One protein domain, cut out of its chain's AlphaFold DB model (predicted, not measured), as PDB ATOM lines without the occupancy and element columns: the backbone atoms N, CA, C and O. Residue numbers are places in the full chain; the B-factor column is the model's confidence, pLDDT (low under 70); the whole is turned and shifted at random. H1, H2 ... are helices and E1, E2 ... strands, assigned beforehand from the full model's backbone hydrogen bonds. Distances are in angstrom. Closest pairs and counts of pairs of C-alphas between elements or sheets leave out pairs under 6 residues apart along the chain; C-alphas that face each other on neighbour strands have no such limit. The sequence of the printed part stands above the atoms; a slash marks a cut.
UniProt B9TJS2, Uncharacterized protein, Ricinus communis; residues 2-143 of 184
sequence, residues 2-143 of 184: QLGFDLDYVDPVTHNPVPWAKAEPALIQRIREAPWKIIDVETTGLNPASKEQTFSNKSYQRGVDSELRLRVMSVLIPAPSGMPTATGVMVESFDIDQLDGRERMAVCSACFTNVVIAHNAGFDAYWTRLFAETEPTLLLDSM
ATOM      1  N   GLN A   2     122.568 125.523 128.264       32.59
ATOM      2  CA  GLN A   2     123.639 124.995 129.104       32.59
ATOM      3  C   GLN A   2     124.645 124.315 128.171       32.59
ATOM      4  O   GLN A   2     124.300 123.372 127.468       32.59
ATOM      5  N   LEU A   3     125.828 124.914 128.055       36.66
ATOM      6  CA  LEU A   3     126.984 124.325 127.385       36.66
ATOM      7  C   LEU A   3     127.691 123.473 128.438       36.66
ATOM      8  O   LEU A   3     127.810 123.926 129.573       36.66
ATOM      9  N   GLY A   4     128.060 122.245 128.076       40.62
ATOM     10  CA  GLY A   4     128.714 121.294 128.969       40.62
ATOM     11  C   GLY A   4     129.984 121.888 129.563       40.62
ATOM     12  O   GLY A   4     130.777 122.509 128.857       40.62
ATOM     13  N   PHE A   5     130.132 121.733 130.867       45.25
ATOM     14  CA  PHE A   5     131.315 122.128 131.607       45.25
ATOM     15  C   PHE A   5     131.665 120.986 132.555       45.25
ATOM     16  O   PHE A   5     130.758 120.308 133.044       45.25
ATOM     17  N   ASP A   6     132.958 120.855 132.845       47.56
ATOM     18  CA  ASP A   6     133.537 120.229 134.041       47.56
ATOM     19  C   ASP A   6     133.005 120.883 135.333       47.56
ATOM     20  O   ASP A   6     133.736 121.489 136.114       47.56
ATOM     21  N   LEU A   7     131.694 120.852 135.538       49.47
ATOM     22  CA  LEU A   7     131.039 121.343 136.735       49.47
ATOM     23  C   LEU A   7     130.559 120.127 137.499       49.47
ATOM     24  O   LEU A   7     129.883 119.277 136.918       49.47
ATOM     25  N   ASP A   8     130.878 120.091 138.794       57.41
ATOM     26  CA  ASP A   8     130.147 119.310 139.785       57.41
ATOM     27  C   ASP A   8     128.664 119.362 139.415       57.41
ATOM     28  O   ASP A   8     128.034 120.421 139.484       57.41
ATOM     29  N   TYR A   9     128.143 118.262 138.867       62.81
ATOM     30  CA  TYR A   9     126.814 118.265 138.277       62.81
ATOM     31  C   TYR A   9     125.821 118.491 139.413       62.81
ATOM     32  O   TYR A   9     125.769 117.707 140.355       62.81
ATOM     33  N   VAL A  10     125.095 119.604 139.372       66.19
ATOM     34  CA  VAL A  10     124.136 119.981 140.409       66.19
ATOM     35  C   VAL A  10     122.743 119.596 139.930       66.19
ATOM     36  O   VAL A  10     122.342 119.982 138.830       66.19
ATOM     37  N   ASP A  11     122.000 118.870 140.762       65.50
ATOM     38  CA  ASP A  11     120.604 118.533 140.505       65.50
ATOM     39  C   ASP A  11     119.792 119.828 140.267       65.50
ATOM     40  O   ASP A  11     119.826 120.745 141.098       65.50
ATOM     41  N   PRO A  12     119.079 119.960 139.135       66.12
ATOM     42  CA  PRO A  12     118.388 121.199 138.782       66.12
ATOM     43  C   PRO A  12     117.163 121.489 139.661       66.12
ATOM     44  O   PRO A  12     116.706 122.630 139.689       66.12
ATOM     45  N   VAL A  13     116.633 120.480 140.355       72.62
ATOM     46  CA  VAL A  13     115.481 120.579 141.256       72.62
ATOM     47  C   VAL A  13     115.947 120.869 142.678       72.62
ATOM     48  O   VAL A  13     115.423 121.773 143.327       72.62
ATOM     49  N   THR A  14     116.926 120.117 143.180       74.88
ATOM     50  CA  THR A  14     117.367 120.225 144.578       74.88
ATOM     51  C   THR A  14     118.540 121.179 144.773       74.88
ATOM     52  O   THR A  14     118.874 121.490 145.913       74.88
ATOM     53  N   HIS A  15     119.194 121.612 143.693       75.12
ATOM     54  CA  HIS A  15     120.402 122.441 143.704       75.12
ATOM     55  C   HIS A  15     121.563 121.870 144.538       75.12
ATOM     56  O   HIS A  15     122.454 122.608 144.957       75.12
ATOM     57  N   ASN A  16     121.579 120.551 144.744       76.12
ATOM     58  CA  ASN A  16     122.652 119.854 145.447       76.12
ATOM     59  C   ASN A  16     123.571 119.165 144.435       76.12
ATOM     60  O   ASN A  16     123.086 118.755 143.379       76.12
ATOM     61  N   PRO A  17     124.869 118.992 144.741       77.00
ATOM     62  CA  PRO A  17     125.737 118.143 143.939       77.00
ATOM     63  C   PRO A  17     125.122 116.751 143.799       77.00
ATOM     64  O   PRO A  17     124.672 116.166 144.789       77.00
ATOM     65  N   VAL A  18     125.093 116.230 142.577       74.06
ATOM     66  CA  VAL A  18     124.669 114.861 142.323       74.06
ATOM     67  C   VAL A  18     125.659 113.929 143.012       74.06
ATOM     68  O   VAL A  18     126.872 114.078 142.834       74.06
ATOM     69  N   PRO A  19     125.168 112.999 143.848       80.81
ATOM     70  CA  PRO A  19     126.026 112.134 144.636       80.81
ATOM     71  C   PRO A  19     126.578 111.016 143.749       80.81
ATOM     72  O   PRO A  19     126.090 109.890 143.784       80.81
ATOM     73  N   TRP A  20     127.589 111.328 142.936       89.38
ATOM     74  CA  TRP A  20     128.301 110.320 142.156       89.38
ATOM     75  C   TRP A  20     128.904 109.262 143.080       89.38
ATOM     76  O   TRP A  20     129.520 109.577 144.106       89.38
ATOM     77  N   ALA A  21     128.740 108.001 142.698       91.56
ATOM     78  CA  ALA A  21     129.358 106.886 143.383       91.56
ATOM     79  C   ALA A  21     130.882 106.991 143.264       91.56
ATOM     80  O   ALA A  21     131.436 107.290 142.204       91.56
ATOM     81  N   LYS A  22     131.574 106.723 144.369       93.56
ATOM     82  CA  LYS A  22     133.033 106.607 144.386       93.56
ATOM     83  C   LYS A  22     133.423 105.170 144.071       93.56
ATOM     84  O   LYS A  22     132.703 104.243 144.442       93.56
ATOM     85  N   ALA A  23     134.583 104.966 143.449       94.31
ATOM     86  CA  ALA A  23     135.121 103.641 143.128       94.31
ATOM     87  C   ALA A  23     135.641 102.885 144.374       94.31
ATOM     88  O   ALA A  23     136.756 102.365 144.407       94.31
ATOM     89  N   GLU A  24     134.835 102.820 145.434       96.50
ATOM     90  CA  GLU A  24     135.185 102.152 146.680       96.50
ATOM     91  C   GLU A  24     135.301 100.635 146.463       96.50
ATOM     92  O   GLU A  24     134.369 100.024 145.932       96.50
ATOM     93  N   PRO A  25     136.382  99.976 146.928       96.94
ATOM     94  CA  PRO A  25     136.605  98.552 146.668       96.94
ATOM     95  C   PRO A  25     135.429  97.644 147.059       96.94
ATOM     96  O   PRO A  25     135.121  96.692 146.347       96.94
ATOM     97  N   ALA A  26     134.743  97.954 148.163       95.62
ATOM     98  CA  ALA A  26     133.581  97.193 148.619       95.62
ATOM     99  C   ALA A  26     132.383  97.316 147.663       95.62
ATOM    100  O   ALA A  26     131.678  96.332 147.430       95.62
ATOM    101  N   LEU A  27     132.161  98.505 147.093       95.50
ATOM    102  CA  LEU A  27     131.105  98.729 146.113       95.50
ATOM    103  C   LEU A  27     131.436  98.034 144.789       95.50
ATOM    104  O   LEU A  27     130.604  97.303 144.257       95.50
ATOM    105  N   ILE A  28     132.669  98.191 144.302       97.69
ATOM    106  CA  ILE A  28     133.155  97.529 143.083       97.69
ATOM    107  C   ILE A  28     133.018  96.011 143.191       97.69
ATOM    108  O   ILE A  28     132.528  95.369 142.262       97.69
ATOM    109  N   GLN A  29     133.409  95.431 144.329       97.00
ATOM    110  CA  GLN A  29     133.273  93.997 144.558       97.00
ATOM    111  C   GLN A  29     131.805  93.566 144.551       97.00
ATOM    112  O   GLN A  29     131.458  92.581 143.905       97.00
ATOM    113  N   ARG A  30     130.925  94.335 145.200       95.69
ATOM    114  CA  ARG A  30     129.487  94.052 145.221       95.69
ATOM    115  C   ARG A  30     128.868  94.092 143.828       95.69
ATOM    116  O   ARG A  30     128.108  93.192 143.486       95.69
ATOM    117  N   ILE A  31     129.192  95.113 143.034       97.38
ATOM    118  CA  ILE A  31     128.754  95.192 141.639       97.38
ATOM    119  C   ILE A  31     129.270  93.951 140.912       97.38
ATOM    120  O   ILE A  31     128.475  93.186 140.383       97.38
ATOM    121  N   ARG A  32     130.574  93.669 140.967       97.50
ATOM    122  CA  ARG A  32     131.192  92.523 140.284       97.50
ATOM    123  C   ARG A  32     130.511  91.188 140.606       97.50
ATOM    124  O   ARG A  32     130.271  90.407 139.686       97.50
ATOM    125  N   GLU A  33     130.182  90.942 141.871       96.31
ATOM    126  CA  GLU A  33     129.543  89.709 142.356       96.31
ATOM    127  C   GLU A  33     128.035  89.635 142.081       96.31
ATOM    128  O   GLU A  33     127.457  88.551 142.170       96.31
ATOM    129  N   ALA A  34     127.386  90.748 141.722       96.75
ATOM    130  CA  ALA A  34     125.953  90.764 141.466       96.75
ATOM    131  C   ALA A  34     125.578  89.750 140.366       96.75
ATOM    132  O   ALA A  34     126.205  89.752 139.293       96.75
ATOM    133  N   PRO A  35     124.562  88.896 140.599       96.00
ATOM    134  CA  PRO A  35     124.213  87.813 139.678       96.00
ATOM    135  C   PRO A  35     123.690  88.341 138.339       96.00
ATOM    136  O   PRO A  35     123.931  87.737 137.295       96.00
ATOM    137  N   TRP A  36     123.009  89.484 138.376       97.19
ATOM    138  CA  TRP A  36     122.559  90.224 137.208       97.19
ATOM    139  C   TRP A  36     122.707  91.725 137.446       97.19
ATOM    140  O   TRP A  36     122.773  92.179 138.593       97.19
ATOM    141  N   LYS A  37     122.783  92.472 136.347       97.31
ATOM    142  CA  LYS A  37     122.989  93.918 136.321       97.31
ATOM    143  C   LYS A  37     122.193  94.526 135.183       97.31
ATOM    144  O   LYS A  37     122.127  93.922 134.115       97.31
ATOM    145  N   ILE A  38     121.657  95.719 135.396       97.94
ATOM    146  CA  ILE A  38     121.223  96.592 134.306       97.94
ATOM    147  C   ILE A  38     122.247  97.716 134.215       97.94
ATOM    148  O   ILE A  38     122.534  98.333 135.240       97.94
ATOM    149  N   ILE A  39     122.821  97.934 133.038       97.69
ATOM    150  CA  ILE A  39     123.756  99.034 132.791       97.69
ATOM    151  C   ILE A  39     123.142 100.033 131.823       97.69
ATOM    152  O   ILE A  39     122.315  99.659 130.991       97.69
ATOM    153  N   ASP A  40     123.579 101.275 131.956       96.44
ATOM    154  CA  ASP A  40     123.221 102.384 131.083       96.44
ATOM    155  C   ASP A  40     124.410 103.345 131.009       96.44
ATOM    156  O   ASP A  40     125.065 103.602 132.032       96.44
ATOM    157  N   VAL A  41     124.738 103.820 129.809       93.62
ATOM    158  CA  VAL A  41     125.881 104.709 129.596       93.62
ATOM    159  C   VAL A  41     125.487 106.030 128.960       93.62
ATOM    160  O   VAL A  41     124.861 106.086 127.907       93.62
ATOM    161  N   GLU A  42     126.006 107.113 129.532       90.62
ATOM    162  CA  GLU A  42     125.925 108.434 128.917       90.62
ATOM    163  C   GLU A  42     127.268 108.809 128.316       90.62
ATOM    164  O   GLU A  42     128.335 108.606 128.908       90.62
ATOM    165  N   THR A  43     127.223 109.399 127.130       87.31
ATOM    166  CA  THR A  43     128.411 109.714 126.336       87.31
ATOM    167  C   THR A  43     128.369 111.160 125.874       87.31
ATOM    168  O   THR A  43     127.318 111.799 125.838       87.31
ATOM    169  N   THR A  44     129.518 111.709 125.490       82.19
ATOM    170  CA  THR A  44     129.583 113.067 124.928       82.19
ATOM    171  C   THR A  44     129.112 113.142 123.463       82.19
ATOM    172  O   THR A  44     129.015 114.236 122.901       82.19
ATOM    173  N   GLY A  45     128.753 112.014 122.833       70.38
ATOM    174  CA  GLY A  45     128.157 111.979 121.495       70.38
ATOM    175  C   GLY A  45     127.617 110.607 121.072       70.38
ATOM    176  O   GLY A  45     127.956 109.586 121.648       70.38
ATOM    177  N   LEU A  46     126.786 110.588 120.025       61.84
ATOM    178  CA  LEU A  46     125.873 109.475 119.706       61.84
ATOM    179  C   LEU A  46     126.521 108.115 119.411       61.84
ATOM    180  O   LEU A  46     125.840 107.111 119.556       61.84
ATOM    181  N   ASN A  47     127.757 108.059 118.912       59.97
ATOM    182  CA  ASN A  47     128.547 106.838 118.706       59.97
ATOM    183  C   ASN A  47     129.995 107.205 118.308       59.97
ATOM    184  O   ASN A  47     130.268 108.355 117.969       59.97
ATOM    185  N   PRO A  48     130.933 106.248 118.271       59.00
ATOM    186  CA  PRO A  48     132.333 106.498 117.891       59.00
ATOM    187  C   PRO A  48     132.522 106.945 116.440       59.00
ATOM    188  O   PRO A  48     133.559 107.496 116.088       59.00
ATOM    189  N   ALA A  49     131.531 106.685 115.583       58.19
ATOM    190  CA  ALA A  49     131.500 107.153 114.201       58.19
ATOM    191  C   ALA A  49     130.903 108.567 114.073       58.19
ATOM    192  O   ALA A  49     130.816 109.109 112.967       58.19
ATOM    193  N   SER A  50     130.466 109.165 115.184       58.16
ATOM    194  CA  SER A  50     129.943 110.520 115.205       58.16
ATOM    195  C   SER A  50     131.075 111.481 114.896       58.16
ATOM    196  O   SER A  50     132.221 111.279 115.289       58.16
ATOM    197  N   LYS A  51     130.759 112.547 114.164       59.44
ATOM    198  CA  LYS A  51     131.728 113.622 113.973       59.44
ATOM    199  C   LYS A  51     131.996 114.262 115.329       59.44
ATOM    200  O   LYS A  51     131.047 114.527 116.068       59.44
ATOM    201  N   GLU A  52     133.265 114.527 115.616       64.69
ATOM    202  CA  GLU A  52     133.656 115.330 116.771       64.69
ATOM    203  C   GLU A  52     132.841 116.625 116.806       64.69
ATOM    204  O   GLU A  52     132.597 117.268 115.774       64.69
ATOM    205  N   GLN A  53     132.389 117.002 117.999       66.81
ATOM    206  CA  GLN A  53     131.628 118.229 118.157       66.81
ATOM    207  C   GLN A  53     132.572 119.424 118.029       66.81
ATOM    208  O   GLN A  53     133.499 119.599 118.814       66.81
ATOM    209  N   THR A  54     132.337 120.283 117.041       66.50
ATOM    210  CA  THR A  54     133.128 121.505 116.878       66.50
ATOM    211  C   THR A  54     132.578 122.616 117.762       66.50
ATOM    212  O   THR A  54     131.460 123.092 117.541       66.50
ATOM    213  N   PHE A  55     133.380 123.091 118.713       72.38
ATOM    214  CA  PHE A  55     133.042 124.251 119.533       72.38
ATOM    215  C   PHE A  55     133.755 125.532 119.077       72.38
ATOM    216  O   PHE A  55     134.724 125.514 118.323       72.38
ATOM    217  N   SER A  56     133.258 126.687 119.533       77.81
ATOM    218  CA  SER A  56     133.918 127.975 119.282       77.81
ATOM    219  C   SER A  56     135.214 128.108 120.098       77.81
ATOM    220  O   SER A  56     135.292 127.583 121.206       77.81
ATOM    221  N   ASN A  57     136.189 128.905 119.638       77.19
ATOM    222  CA  ASN A  57     137.411 129.199 120.414       77.19
ATOM    223  C   ASN A  57     137.112 129.724 121.830       77.19
ATOM    224  O   ASN A  57     137.822 129.405 122.778       77.19
ATOM    225  N   LYS A  58     136.028 130.494 121.993       78.25
ATOM    226  CA  LYS A  58     135.578 130.995 123.298       78.25
ATOM    227  C   LYS A  58     135.085 129.874 124.221       78.25
ATOM    228  O   LYS A  58     135.151 130.025 125.434       78.25
ATOM    229  N   SER A  59     134.571 128.781 123.662       71.19
ATOM    230  CA  SER A  59     134.136 127.599 124.408       71.19
ATOM    231  C   SER A  59     135.334 126.766 124.863       71.19
ATOM    232  O   SER A  59     135.417 126.442 126.040       71.19
ATOM    233  N   TYR A  60     136.308 126.519 123.982       71.81
ATOM    234  CA  TYR A  60     137.546 125.825 124.362       71.81
ATOM    235  C   TYR A  60     138.330 126.585 125.441       71.81
ATOM    236  O   TYR A  60     138.780 125.993 126.412       71.81
ATOM    237  N   GLN A  61     138.397 127.921 125.357       71.25
ATOM    238  CA  GLN A  61     138.985 128.758 126.417       71.25
ATOM    239  C   GLN A  61     138.265 128.651 127.771       71.25
ATOM    240  O   GLN A  61     138.823 129.045 128.789       71.25
ATOM    241  N   ARG A  62     137.026 128.151 127.789       68.81
ATOM    242  CA  ARG A  62     136.253 127.890 129.009       68.81
ATOM    243  C   ARG A  62     136.341 126.429 129.468       68.81
ATOM    244  O   ARG A  62     135.586 126.059 130.357       68.81
ATOM    245  N   GLY A  63     137.225 125.630 128.868       62.28
ATOM    246  CA  GLY A  63     137.447 124.233 129.243       62.28
ATOM    247  C   GLY A  63     136.470 123.241 128.617       62.28
ATOM    248  O   GLY A  63     136.326 122.144 129.129       62.28
ATOM    249  N   VAL A  64     135.768 123.605 127.536       65.56
ATOM    250  CA  VAL A  64     134.919 122.631 126.832       65.56
ATOM    251  C   VAL A  64     135.796 121.596 126.137       65.56
ATOM    252  O   VAL A  64     136.692 121.968 125.380       65.56
ATOM    253  N   ASP A  65     135.487 120.324 126.359       69.06
ATOM    254  CA  ASP A  65     136.140 119.194 125.711       69.06
ATOM    255  C   ASP A  65     135.247 118.604 124.606       69.06
ATOM    256  O   ASP A  65     134.068 118.314 124.823       69.06
ATOM    257  N   SER A  66     135.812 118.483 123.405       71.31
ATOM    258  CA  SER A  66     135.163 117.950 122.202       71.31
ATOM    259  C   SER A  66     135.337 116.449 122.014       71.31
ATOM    260  O   SER A  66     134.746 115.895 121.084       71.31
ATOM    261  N   GLU A  67     136.150 115.801 122.846       76.88
ATOM    262  CA  GLU A  67     136.445 114.381 122.723       76.88
ATOM    263  C   GLU A  67     135.196 113.522 122.964       76.88
ATOM    264  O   GLU A  67     134.465 113.684 123.950       76.88
ATOM    265  N   LEU A  68     134.961 112.583 122.043       81.00
ATOM    266  CA  LEU A  68     133.931 111.560 122.179       81.00
ATOM    267  C   LEU A  68     134.375 110.526 123.211       81.00
ATOM    268  O   LEU A  68     135.332 109.789 122.986       81.00
ATOM    269  N   ARG A  69     133.655 110.447 124.328       86.25
ATOM    270  CA  ARG A  69     133.990 109.558 125.439       86.25
ATOM    271  C   ARG A  69     132.759 109.097 126.207       86.25
ATOM    272  O   ARG A  69     131.701 109.730 126.169       86.25
ATOM    273  N   LEU A  70     132.946 108.010 126.950       90.44
ATOM    274  CA  LEU A  70     132.048 107.587 128.017       90.44
ATOM    275  C   LEU A  70     132.135 108.594 129.171       90.44
ATOM    276  O   LEU A  70     133.224 108.829 129.691       90.44
ATOM    277  N   ARG A  71     130.998 109.170 129.565       89.44
ATOM    278  CA  ARG A  71     130.904 110.213 130.595       89.44
ATOM    279  C   ARG A  71     130.299 109.683 131.890       89.44
ATOM    280  O   ARG A  71     130.848 109.945 132.957       89.44
ATOM    281  N   VAL A  72     129.192 108.949 131.802       93.19
ATOM    282  CA  VAL A  72     128.522 108.357 132.968       93.19
ATOM    283  C   VAL A  72     128.343 106.867 132.745       93.19
ATOM    284  O   VAL A  72     127.956 106.440 131.662       93.19
ATOM    285  N   MET A  73     128.624 106.090 133.785       96.44
ATOM    286  CA  MET A  73     128.286 104.674 133.869       96.44
ATOM    287  C   MET A  73     127.278 104.492 134.993       96.44
ATOM    288  O   MET A  73     127.624 104.677 136.161       96.44
ATOM    289  N   SER A  74     126.058 104.103 134.654       97.06
ATOM    290  CA  SER A  74     125.018 103.771 135.616       97.06
ATOM    291  C   SER A  74     124.827 102.264 135.689       97.06
ATOM    292  O   SER A  74     124.885 101.553 134.688       97.06
ATOM    293  N   VAL A  75     124.623 101.761 136.903       97.50
ATOM    294  CA  VAL A  75     124.402 100.342 137.153       97.50
ATOM    295  C   VAL A  75     123.326 100.140 138.206       97.50
ATOM    296  O   VAL A  75     123.339 100.741 139.278       97.50
ATOM    297  N   LEU A  76     122.403  99.237 137.904       96.56
ATOM    298  CA  LEU A  76     121.394  98.743 138.821       96.56
ATOM    299  C   LEU A  76     121.654  97.260 139.093       96.56
ATOM    300  O   LEU A  76     121.789  96.454 138.170       96.56
ATOM    301  N   ILE A  77     121.715  96.898 140.374       96.50
ATOM    302  CA  ILE A  77     121.952  95.529 140.849       96.50
ATOM    303  C   ILE A  77     120.941  95.135 141.939       96.50
ATOM    304  O   ILE A  77     120.335  96.013 142.560       96.50
ATOM    305  N   PRO A  78     120.769  93.834 142.239       94.62
ATOM    306  CA  PRO A  78     120.042  93.393 143.427       94.62
ATOM    307  C   PRO A  78     120.563  94.047 144.705       94.62
ATOM    308  O   PRO A  78     121.773  94.077 144.950       94.62
ATOM    309  N   ALA A  79     119.653  94.512 145.558       89.00
ATOM    310  CA  ALA A  79     120.034  94.968 146.884       89.00
ATOM    311  C   ALA A  79     120.531  93.774 147.729       89.00
ATOM    312  O   ALA A  79     119.921  92.699 147.697       89.00
ATOM    313  N   PRO A  80     121.609  93.934 148.517       79.25
ATOM    314  CA  PRO A  80     122.047  92.908 149.457       79.25
ATOM    315  C   PRO A  80     120.945  92.552 150.459       79.25
ATOM    316  O   PRO A  80     120.213  93.428 150.928       79.25
ATOM    317  N   SER A  81     120.868  91.281 150.860       72.06
ATOM    318  CA  SER A  81     119.942  90.857 151.913       72.06
ATOM    319  C   SER A  81     120.179  91.665 153.194       72.06
ATOM    320  O   SER A  81     121.296  91.677 153.713       72.06
ATOM    321  N   GLY A  82     119.138  92.315 153.714       68.12
ATOM    322  CA  GLY A  82     119.216  93.119 154.941       68.12
ATOM    323  C   GLY A  82     119.495  94.610 154.729       68.12
ATOM    324  O   GLY A  82     119.452  95.358 155.701       68.12
ATOM    325  N   MET A  83     119.714  95.067 153.490       71.00
ATOM    326  CA  MET A  83     119.642  96.493 153.161       71.00
ATOM    327  C   MET A  83     118.173  96.886 152.948       71.00
ATOM    328  O   MET A  83     117.515  96.296 152.089       71.00
ATOM    329  N   PRO A  84     117.629  97.860 153.701       63.03
ATOM    330  CA  PRO A  84     116.274  98.338 153.475       63.03
ATOM    331  C   PRO A  84     116.250  99.181 152.196       63.03
ATOM    332  O   PRO A  84     116.479 100.388 152.232       63.03
ATOM    333  N   THR A  85     115.973  98.550 151.057       74.19
ATOM    334  CA  THR A  85     115.604  99.261 149.829       74.19
ATOM    335  C   THR A  85     114.127  99.010 149.550       74.19
ATOM    336  O   THR A  85     113.648  97.881 149.636       74.19
ATOM    337  N   ALA A  86     113.373 100.069 149.242       71.44
ATOM    338  CA  ALA A  86     111.935  99.957 148.978       71.44
ATOM    339  C   ALA A  86     111.625  99.103 147.733       71.44
ATOM    340  O   ALA A  86     110.523  98.581 147.592       71.44
ATOM    341  N   THR A  87     112.602  98.967 146.837       78.50
ATOM    342  CA  THR A  87     112.464  98.365 145.507       78.50
ATOM    343  C   THR A  87     113.215  97.039 145.353       78.50
ATOM    344  O   THR A  87     113.109  96.405 144.308       78.50
ATOM    345  N   GLY A  88     113.993  96.605 146.354       87.00
ATOM    346  CA  GLY A  88     114.826  95.396 146.266       87.00
ATOM    347  C   GLY A  88     116.049  95.526 145.346       87.00
ATOM    348  O   GLY A  88     116.749  94.541 145.111       87.00
ATOM    349  N   VAL A  89     116.336  96.731 144.848       91.50
ATOM    350  CA  VAL A  89     117.481  97.036 143.977       91.50
ATOM    351  C   VAL A  89     118.316  98.181 144.544       91.50
ATOM    352  O   VAL A  89     117.857  98.931 145.408       91.50
ATOM    353  N   MET A  90     119.554  98.287 144.072       91.81
ATOM    354  CA  MET A  90     120.497  99.364 144.355       91.81
ATOM    355  C   MET A  90     120.941  99.960 143.020       91.81
ATOM    356  O   MET A  90     121.242  99.201 142.098       91.81
ATOM    357  N   VAL A  91     120.951 101.288 142.919       92.50
ATOM    358  CA  VAL A  91     121.350 102.025 141.715       92.50
ATOM    359  C   VAL A  91     122.540 102.896 142.068       92.50
ATOM    360  O   VAL A  91     122.490 103.616 143.061       92.50
ATOM    361  N   GLU A  92     123.582 102.822 141.254       94.31
ATOM    362  CA  GLU A  92     124.801 103.605 141.402       94.31
ATOM    363  C   GLU A  92     125.168 104.219 140.058       94.31
ATOM    364  O   GLU A  92     125.032 103.574 139.019       94.31
ATOM    365  N   SER A  93     125.668 105.450 140.087       95.12
ATOM    366  CA  SER A  93     126.121 106.155 138.889       95.12
ATOM    367  C   SER A  93     127.511 106.716 139.127       95.12
ATOM    368  O   SER A  93     127.747 107.392 140.127       95.12
ATOM    369  N   PHE A  94     128.422 106.456 138.199       95.00
ATOM    370  CA  PHE A  94     129.805 106.904 138.247       95.00
ATOM    371  C   PHE A  94     130.038 107.962 137.177       95.00
ATOM    372  O   PHE A  94     129.787 107.722 135.995       95.00
ATOM    373  N   ASP A  95     130.569 109.105 137.591       93.06
ATOM    374  CA  ASP A  95     131.172 110.077 136.688       93.06
ATOM    375  C   ASP A  95     132.563 109.562 136.283       93.06
ATOM    376  O   ASP A  95     133.477 109.507 137.104       93.06
ATOM    377  N   ILE A  96     132.723 109.173 135.019       93.56
ATOM    378  CA  ILE A  96     133.945 108.536 134.520       93.56
ATOM    379  C   ILE A  96     135.118 109.517 134.408       93.56
ATOM    380  O   ILE A  96     136.264 109.091 134.571       93.56
ATOM    381  N   ASP A  97     134.880 110.820 134.204       89.31
ATOM    382  CA  ASP A  97     135.998 111.775 134.131       89.31
ATOM    383  C   ASP A  97     136.594 112.059 135.515       89.31
ATOM    384  O   ASP A  97     137.779 112.379 135.600       89.31
ATOM    385  N   GLN A  98     135.817 111.880 136.592       89.56
ATOM    386  CA  GLN A  98     136.299 112.022 137.973       89.56
ATOM    387  C   GLN A  98     137.147 110.840 138.461       89.56
ATOM    388  O   GLN A  98     137.798 110.945 139.499       89.56
ATOM    389  N   LEU A  99     137.147 109.724 137.729       91.50
ATOM    390  CA  LEU A  99     137.904 108.526 138.074       91.50
ATOM    391  C   LEU A  99     139.289 108.536 137.427       91.50
ATOM    392  O   LEU A  99     139.450 108.953 136.273       91.50
ATOM    393  N   ASP A 100     140.282 107.989 138.128       94.50
ATOM    394  CA  ASP A 100     141.581 107.693 137.532       94.50
ATOM    395  C   ASP A 100     141.520 106.474 136.588       94.50
ATOM    396  O   ASP A 100     140.540 105.729 136.534       94.50
ATOM    397  N   GLY A 101     142.584 106.237 135.814       93.88
ATOM    398  CA  GLY A 101     142.602 105.139 134.840       93.88
ATOM    399  C   GLY A 101     142.363 103.747 135.446       93.88
ATOM    400  O   GLY A 101     141.736 102.906 134.806       93.88
ATOM    401  N   ARG A 102     142.820 103.490 136.680       96.50
ATOM    402  CA  ARG A 102     142.606 102.204 137.364       96.50
ATOM    403  C   ARG A 102     141.172 102.081 137.856       96.50
ATOM    404  O   ARG A 102     140.577 101.016 137.717       96.50
ATOM    405  N   GLU A 103     140.622 103.159 138.395       97.38
ATOM    406  CA  GLU A 103     139.240 103.222 138.857       97.38
ATOM    407  C   GLU A 103     138.254 103.037 137.697       97.38
ATOM    408  O   GLU A 103     137.332 102.229 137.816       97.38
ATOM    409  N   ARG A 104     138.491 103.679 136.543       97.38
ATOM    410  CA  ARG A 104     137.682 103.494 135.321       97.38
ATOM    411  C   ARG A 104     137.634 102.032 134.893       97.38
ATOM    412  O   ARG A 104     136.549 101.493 134.666       97.38
ATOM    413  N   MET A 105     138.797 101.378 134.827       98.06
ATOM    414  CA  MET A 105     138.885  99.952 134.496       98.06
ATOM    415  C   MET A 105     138.166  99.089 135.536       98.06
ATOM    416  O   MET A 105     137.448  98.159 135.167       98.06
ATOM    417  N   ALA A 106     138.320  99.389 136.829       98.19
ATOM    418  CA  ALA A 106     137.695  98.632 137.909       98.19
ATOM    419  C   ALA A 106     136.161  98.725 137.876       98.19
ATOM    420  O   ALA A 106     135.502  97.686 137.967       98.19
ATOM    421  N   VAL A 107     135.612  99.935 137.702       98.12
ATOM    422  CA  VAL A 107     134.171 100.201 137.561       98.12
ATOM    423  C   VAL A 107     133.618  99.504 136.326       98.12
ATOM    424  O   VAL A 107     132.735  98.659 136.455       98.12
ATOM    425  N   CYS A 108     134.175  99.781 135.142       98.12
ATOM    426  CA  CYS A 108     133.655  99.221 133.894       98.12
ATOM    427  C   CYS A 108     133.758  97.693 133.884       98.12
ATOM    428  O   CYS A 108     132.802  97.015 133.518       98.12
ATOM    429  N   SER A 109     134.871  97.129 134.367       98.38
ATOM    430  CA  SER A 109     135.007  95.675 134.492       98.38
ATOM    431  C   SER A 109     134.007  95.091 135.487       98.38
ATOM    432  O   SER A 109     133.438  94.041 135.233       98.38
ATOM    433  N   ALA A 110     133.752  95.742 136.625       98.31
ATOM    434  CA  ALA A 110     132.754  95.249 137.571       98.31
ATOM    435  C   ALA A 110     131.338  95.275 136.979       98.31
ATOM    436  O   ALA A 110     130.603  94.307 137.165       98.31
ATOM    437  N   CYS A 111     130.972  96.329 136.243       98.00
ATOM    438  CA  CYS A 111     129.691  96.429 135.540       98.00
ATOM    439  C   CYS A 111     129.548  95.393 134.411       98.00
ATOM    440  O   CYS A 111     128.433  94.998 134.082       98.00
ATOM    441  N   PHE A 112     130.661  94.908 133.855       97.50
ATOM    442  CA  PHE A 112     130.700  93.999 132.709       97.50
ATOM    443  C   PHE A 112     131.061  92.553 133.113       97.50
ATOM    444  O   PHE A 112     131.999  91.950 132.587       97.50
ATOM    445  N   THR A 113     130.317  91.992 134.078       97.56
ATOM    446  CA  THR A 113     130.412  90.584 134.525       97.56
ATOM    447  C   THR A 113     129.039  89.930 134.692       97.56
ATOM    448  O   THR A 113     128.043  90.613 134.937       97.56
ATOM    449  N   ASN A 114     129.004  88.590 134.689       97.75
ATOM    450  CA  ASN A 114     127.795  87.773 134.871       97.75
ATOM    451  C   ASN A 114     126.720  88.109 133.822       97.75
ATOM    452  O   ASN A 114     127.038  88.234 132.638       97.75
ATOM    453  N   VAL A 115     125.451  88.219 134.225       98.31
ATOM    454  CA  VAL A 115     124.362  88.635 133.335       98.31
ATOM    455  C   VAL A 115     124.278  90.159 133.309       98.31
ATOM    456  O   VAL A 115     124.049  90.786 134.342       98.31
ATOM    457  N   VAL A 116     124.423  90.742 132.124       98.31
ATOM    458  CA  VAL A 116     124.303  92.183 131.885       98.31
ATOM    459  C   VAL A 116     123.115  92.436 130.969       98.31
ATOM    460  O   VAL A 116     122.959  91.781 129.942       98.31
ATOM    461  N   ILE A 117     122.270  93.381 131.358       98.19
ATOM    462  CA  ILE A 117     121.074  93.805 130.636       98.19
ATOM    463  C   ILE A 117     121.249  95.283 130.296       98.19
ATOM    464  O   ILE A 117     121.682  96.055 131.146       98.19
ATOM    465  N   ALA A 118     120.902  95.684 129.080       96.88
ATOM    466  CA  ALA A 118     120.907  97.086 128.672       96.88
ATOM    467  C   ALA A 118     119.808  97.355 127.634       96.88
ATOM    468  O   ALA A 118     119.170  96.422 127.125       96.88
ATOM    469  N   HIS A 119     119.538  98.623 127.345       92.81
ATOM    470  CA  HIS A 119     118.641  99.038 126.267       92.81
ATOM    471  C   HIS A 119     119.489  99.457 125.074       92.81
ATOM    472  O   HIS A 119     120.341 100.313 125.235       92.81
ATOM    473  N   ASN A 120     119.311  98.832 123.901       89.94
ATOM    474  CA  ASN A 120     120.267  98.980 122.795       89.94
ATOM    475  C   ASN A 120     121.689  98.550 123.214       89.94
ATOM    476  O   ASN A 120     122.675  99.254 122.998       89.94
ATOM    477  N   ALA A 121     121.793  97.352 123.797       93.25
ATOM    478  CA  ALA A 121     122.961  96.885 124.548       93.25
ATOM    479  C   ALA A 121     124.288  96.916 123.775       93.25
ATOM    480  O   ALA A 121     125.354  96.927 124.384       93.25
ATOM    481  N   GLY A 122     124.249  96.909 122.438       91.44
ATOM    482  CA  GLY A 122     125.448  97.073 121.615       91.44
ATOM    483  C   GLY A 122     126.142  98.423 121.825       91.44
ATOM    484  O   GLY A 122     127.371  98.485 121.771       91.44
ATOM    485  N   PHE A 123     125.375  99.482 122.096       90.94
ATOM    486  CA  PHE A 123     125.898 100.812 122.386       90.94
ATOM    487  C   PHE A 123     126.618 100.847 123.738       90.94
ATOM    488  O   PHE A 123     127.807 101.173 123.788       90.94
ATOM    489  N   ASP A 124     125.944 100.420 124.809       94.00
ATOM    490  CA  ASP A 124     126.525 100.365 126.155       94.00
ATOM    491  C   ASP A 124     127.744  99.452 126.206       94.00
ATOM    492  O   ASP A 124     128.794  99.819 126.740       94.00
ATOM    493  N   ALA A 125     127.640  98.266 125.598       94.38
ATOM    494  CA  ALA A 125     128.722  97.295 125.570       94.38
ATOM    495  C   ALA A 125     129.963  97.849 124.866       94.38
ATOM    496  O   ALA A 125     131.071  97.644 125.361       94.38
ATOM    497  N   TYR A 126     129.799  98.570 123.750       93.50
ATOM    498  CA  TYR A 126     130.923  99.183 123.047       93.50
ATOM    499  C   TYR A 126     131.707 100.123 123.972       93.50
ATOM    500  O   TYR A 126     132.918  99.965 124.135       93.50
ATOM    501  N   TRP A 127     131.021 101.083 124.598       94.25
ATOM    502  CA  TRP A 127     131.675 102.105 125.418       94.25
ATOM    503  C   TRP A 127     132.255 101.524 126.703       94.25
ATOM    504  O   TRP A 127     133.370 101.868 127.088       94.25
ATOM    505  N   THR A 128     131.543 100.583 127.321       95.44
ATOM    506  CA  THR A 128     132.021  99.861 128.507       95.44
ATOM    507  C   THR A 128     133.303  99.083 128.203       95.44
ATOM    508  O   THR A 128     134.248  99.093 128.996       95.44
ATOM    509  N   ARG A 129     133.375  98.436 127.031       95.19
ATOM    510  CA  ARG A 129     134.505  97.585 126.630       95.19
ATOM    511  C   ARG A 129     135.796  98.357 126.358       95.19
ATOM    512  O   ARG A 129     136.856  97.740 126.367       95.19
ATOM    513  N   LEU A 130     135.740  99.680 126.186       93.56
ATOM    514  CA  LEU A 130     136.949 100.511 126.089       93.56
ATOM    515  C   LEU A 130     137.806 100.455 127.361       93.56
ATOM    516  O   LEU A 130     139.020 100.626 127.284       93.56
ATOM    517  N   PHE A 131     137.182 100.205 128.516       96.31
ATOM    518  CA  PHE A 131     137.861 100.153 129.813       96.31
ATOM    519  C   PHE A 131     137.713  98.804 130.524       96.31
ATOM    520  O   PHE A 131     138.547  98.461 131.359       96.31
ATOM    521  N   ALA A 132     136.651  98.046 130.248       96.81
ATOM    522  CA  ALA A 132     136.430  96.753 130.882       96.81
ATOM    523  C   ALA A 132     137.409  95.692 130.358       96.81
ATOM    524  O   ALA A 132     137.493  95.457 129.153       96.81
ATOM    525  N   GLU A 133     138.086  94.988 131.264       96.25
ATOM    526  CA  GLU A 133     138.926  93.825 130.937       96.25
ATOM    527  C   GLU A 133     138.124  92.517 130.922       96.25
ATOM    528  O   GLU A 133     138.513  91.549 130.267       96.25
ATOM    529  N   THR A 134     136.993  92.490 131.626       95.81
ATOM    530  CA  THR A 134     136.092  91.339 131.726       95.81
ATOM    531  C   THR A 134     135.088  91.291 130.579       95.81
ATOM    532  O   THR A 134     134.945  92.243 129.814       95.81
ATOM    533  N   GLU A 135     134.367  90.174 130.478       94.88
ATOM    534  CA  GLU A 135     133.225  90.006 129.582       94.88
ATOM    535  C   GLU A 135     132.048  89.397 130.362       94.88
ATOM    536  O   GLU A 135     132.267  88.562 131.253       94.88
ATOM    537  N   PRO A 136     130.799  89.797 130.066       97.06
ATOM    538  CA  PRO A 136     129.631  89.193 130.680       97.06
ATOM    539  C   PRO A 136     129.473  87.748 130.203       97.06
ATOM    540  O   PRO A 136     129.746  87.415 129.053       97.06
ATOM    541  N   THR A 137     128.954  86.885 131.074       97.44
ATOM    542  CA  THR A 137     128.558  85.524 130.684       97.44
ATOM    543  C   THR A 137     127.337  85.539 129.766       97.44
ATOM    544  O   THR A 137     127.129  84.601 129.001       97.44
ATOM    545  N   LEU A 138     126.510  86.584 129.871       97.62
ATOM    546  CA  LEU A 138     125.343  86.807 129.027       97.62
ATOM    547  C   LEU A 138     125.070  88.311 128.911       97.62
ATOM    548  O   LEU A 138     124.955  88.985 129.931       97.62
ATOM    549  N   LEU A 139     124.929  88.809 127.681       97.12
ATOM    550  CA  LEU A 139     124.485  90.172 127.384       97.12
ATOM    551  C   LEU A 139     123.068  90.121 126.804       97.12
ATOM    552  O   LEU A 139     122.838  89.452 125.796       97.12
ATOM    553  N   LEU A 140     122.127  90.808 127.444       97.06
ATOM    554  CA  LEU A 140     120.727  90.868 127.041       97.06
ATOM    555  C   LEU A 140     120.362  92.280 126.599       97.06
ATOM    556  O   LEU A 140     120.512  93.239 127.352       97.06
ATOM    557  N   ASP A 141     119.822  92.383 125.391       96.31
ATOM    558  CA  ASP A 141     119.270  93.626 124.871       96.31
ATOM    559  C   ASP A 141     117.759  93.663 125.114       96.31
ATOM    560  O   ASP A 141     116.988  92.913 124.505       96.31
ATOM    561  N   SER A 142     117.337  94.543 126.018       93.56
ATOM    562  CA  SER A 142     115.927  94.720 126.358       93.56
ATOM    563  C   SER A 142     115.085  95.207 125.173       93.56
ATOM    564  O   SER A 142     113.924  94.806 125.079       93.56
ATOM    565  N   MET A 143     115.647  95.965 124.218       89.25
ATOM    566  CA  MET A 143     114.939  96.331 122.983       89.25
ATOM    567  C   MET A 143     114.641  95.102 122.133       89.25
ATOM    568  O   MET A 143     113.539  94.962 121.602       89.25
TER     569      MET A 143
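AT A GLANCE: This is residues 2 to 143 of the 184 residues of an uncharacterized protein of Ricinus communis (UniProt B9TJS2). A twisted sheet of five strands has H1, H3 and H4 over one face, while the stretch between E1 and E2, with the small H2, reaches far from the sheet. Residues 81 to 86, in the turn of the hairpin E2 and E3, stick out at the other end of the long axis. The 142 printed residues include four named helices and five named strands, in the order H1 E1 H2 E2 E3 H3 E4 H4 E5; the sheet, E3 E2 E1 E4 E5, is mixed, and so is the class, with 65 residues, under half, in named elements. The whole is compact, with a radius of gyration of the C-alphas of 16.1 A and spans of 52 by 35 by 30 A.

HOW THE PARTS SIT: H1, residues 25 to 33, has a tight link to E1, residues 36 to 43. H2, residues 57 to 60, is not on the sheet. E2, residues 70 to 78, is antiparallel to E1, with N 40 and O 74 3.0 A apart, and to E3, residues 89 to 95, with N 75 and O 92 2.8 A apart. H3, residues 101 to 111, touches H1, the closest C-alphas being those of Arg 32 and Ala 110, 4.2 A apart. E4, residues 115 to 118, is parallel to E1, with N 37 and O 115 2.9 A apart. H4, residues 121 to 129, and H3 only just touch, only at their ends, with 3 pairs of C-alphas within 8 A, the closest those of Cys 108 and Thr 128, 5.7 A. E5, residues 138 to 141, is parallel to E4, with N 116 and O 138 2.9 A apart; E4, H4, E5 form a strand-helix-strand unit, parallel neighbours joined through a helix, and E3, H3, E4 a split one, with E2 and E1 between its strands, both right-handed crossovers. H1, H3 and H4 on the same face make two layers, helices over a sheet. In these three helices every O i to N i+4 pair is within hydrogen-bond range; H2 is too short for one.

IN THESE COORDINATES: H1 begins at C-alpha 25 (136.605, 98.552, 146.668). From first to last C-alpha, E1 measures 23.1 A, E2 24.1 A, E3 20.3 A and H3 15.6 A. E5 ends at C-alpha 141 (119.270, 93.626, 124.871).

THE WHOLE: The C-alphas farthest apart, of Asn 57 and Gly 82, are 53.2 A apart. The printed part has no cut; the link E1 to H2 is long. The pLDDT is under 70 in residues 2 to 12, 46 to 54, 62 to 65, 82 and 84.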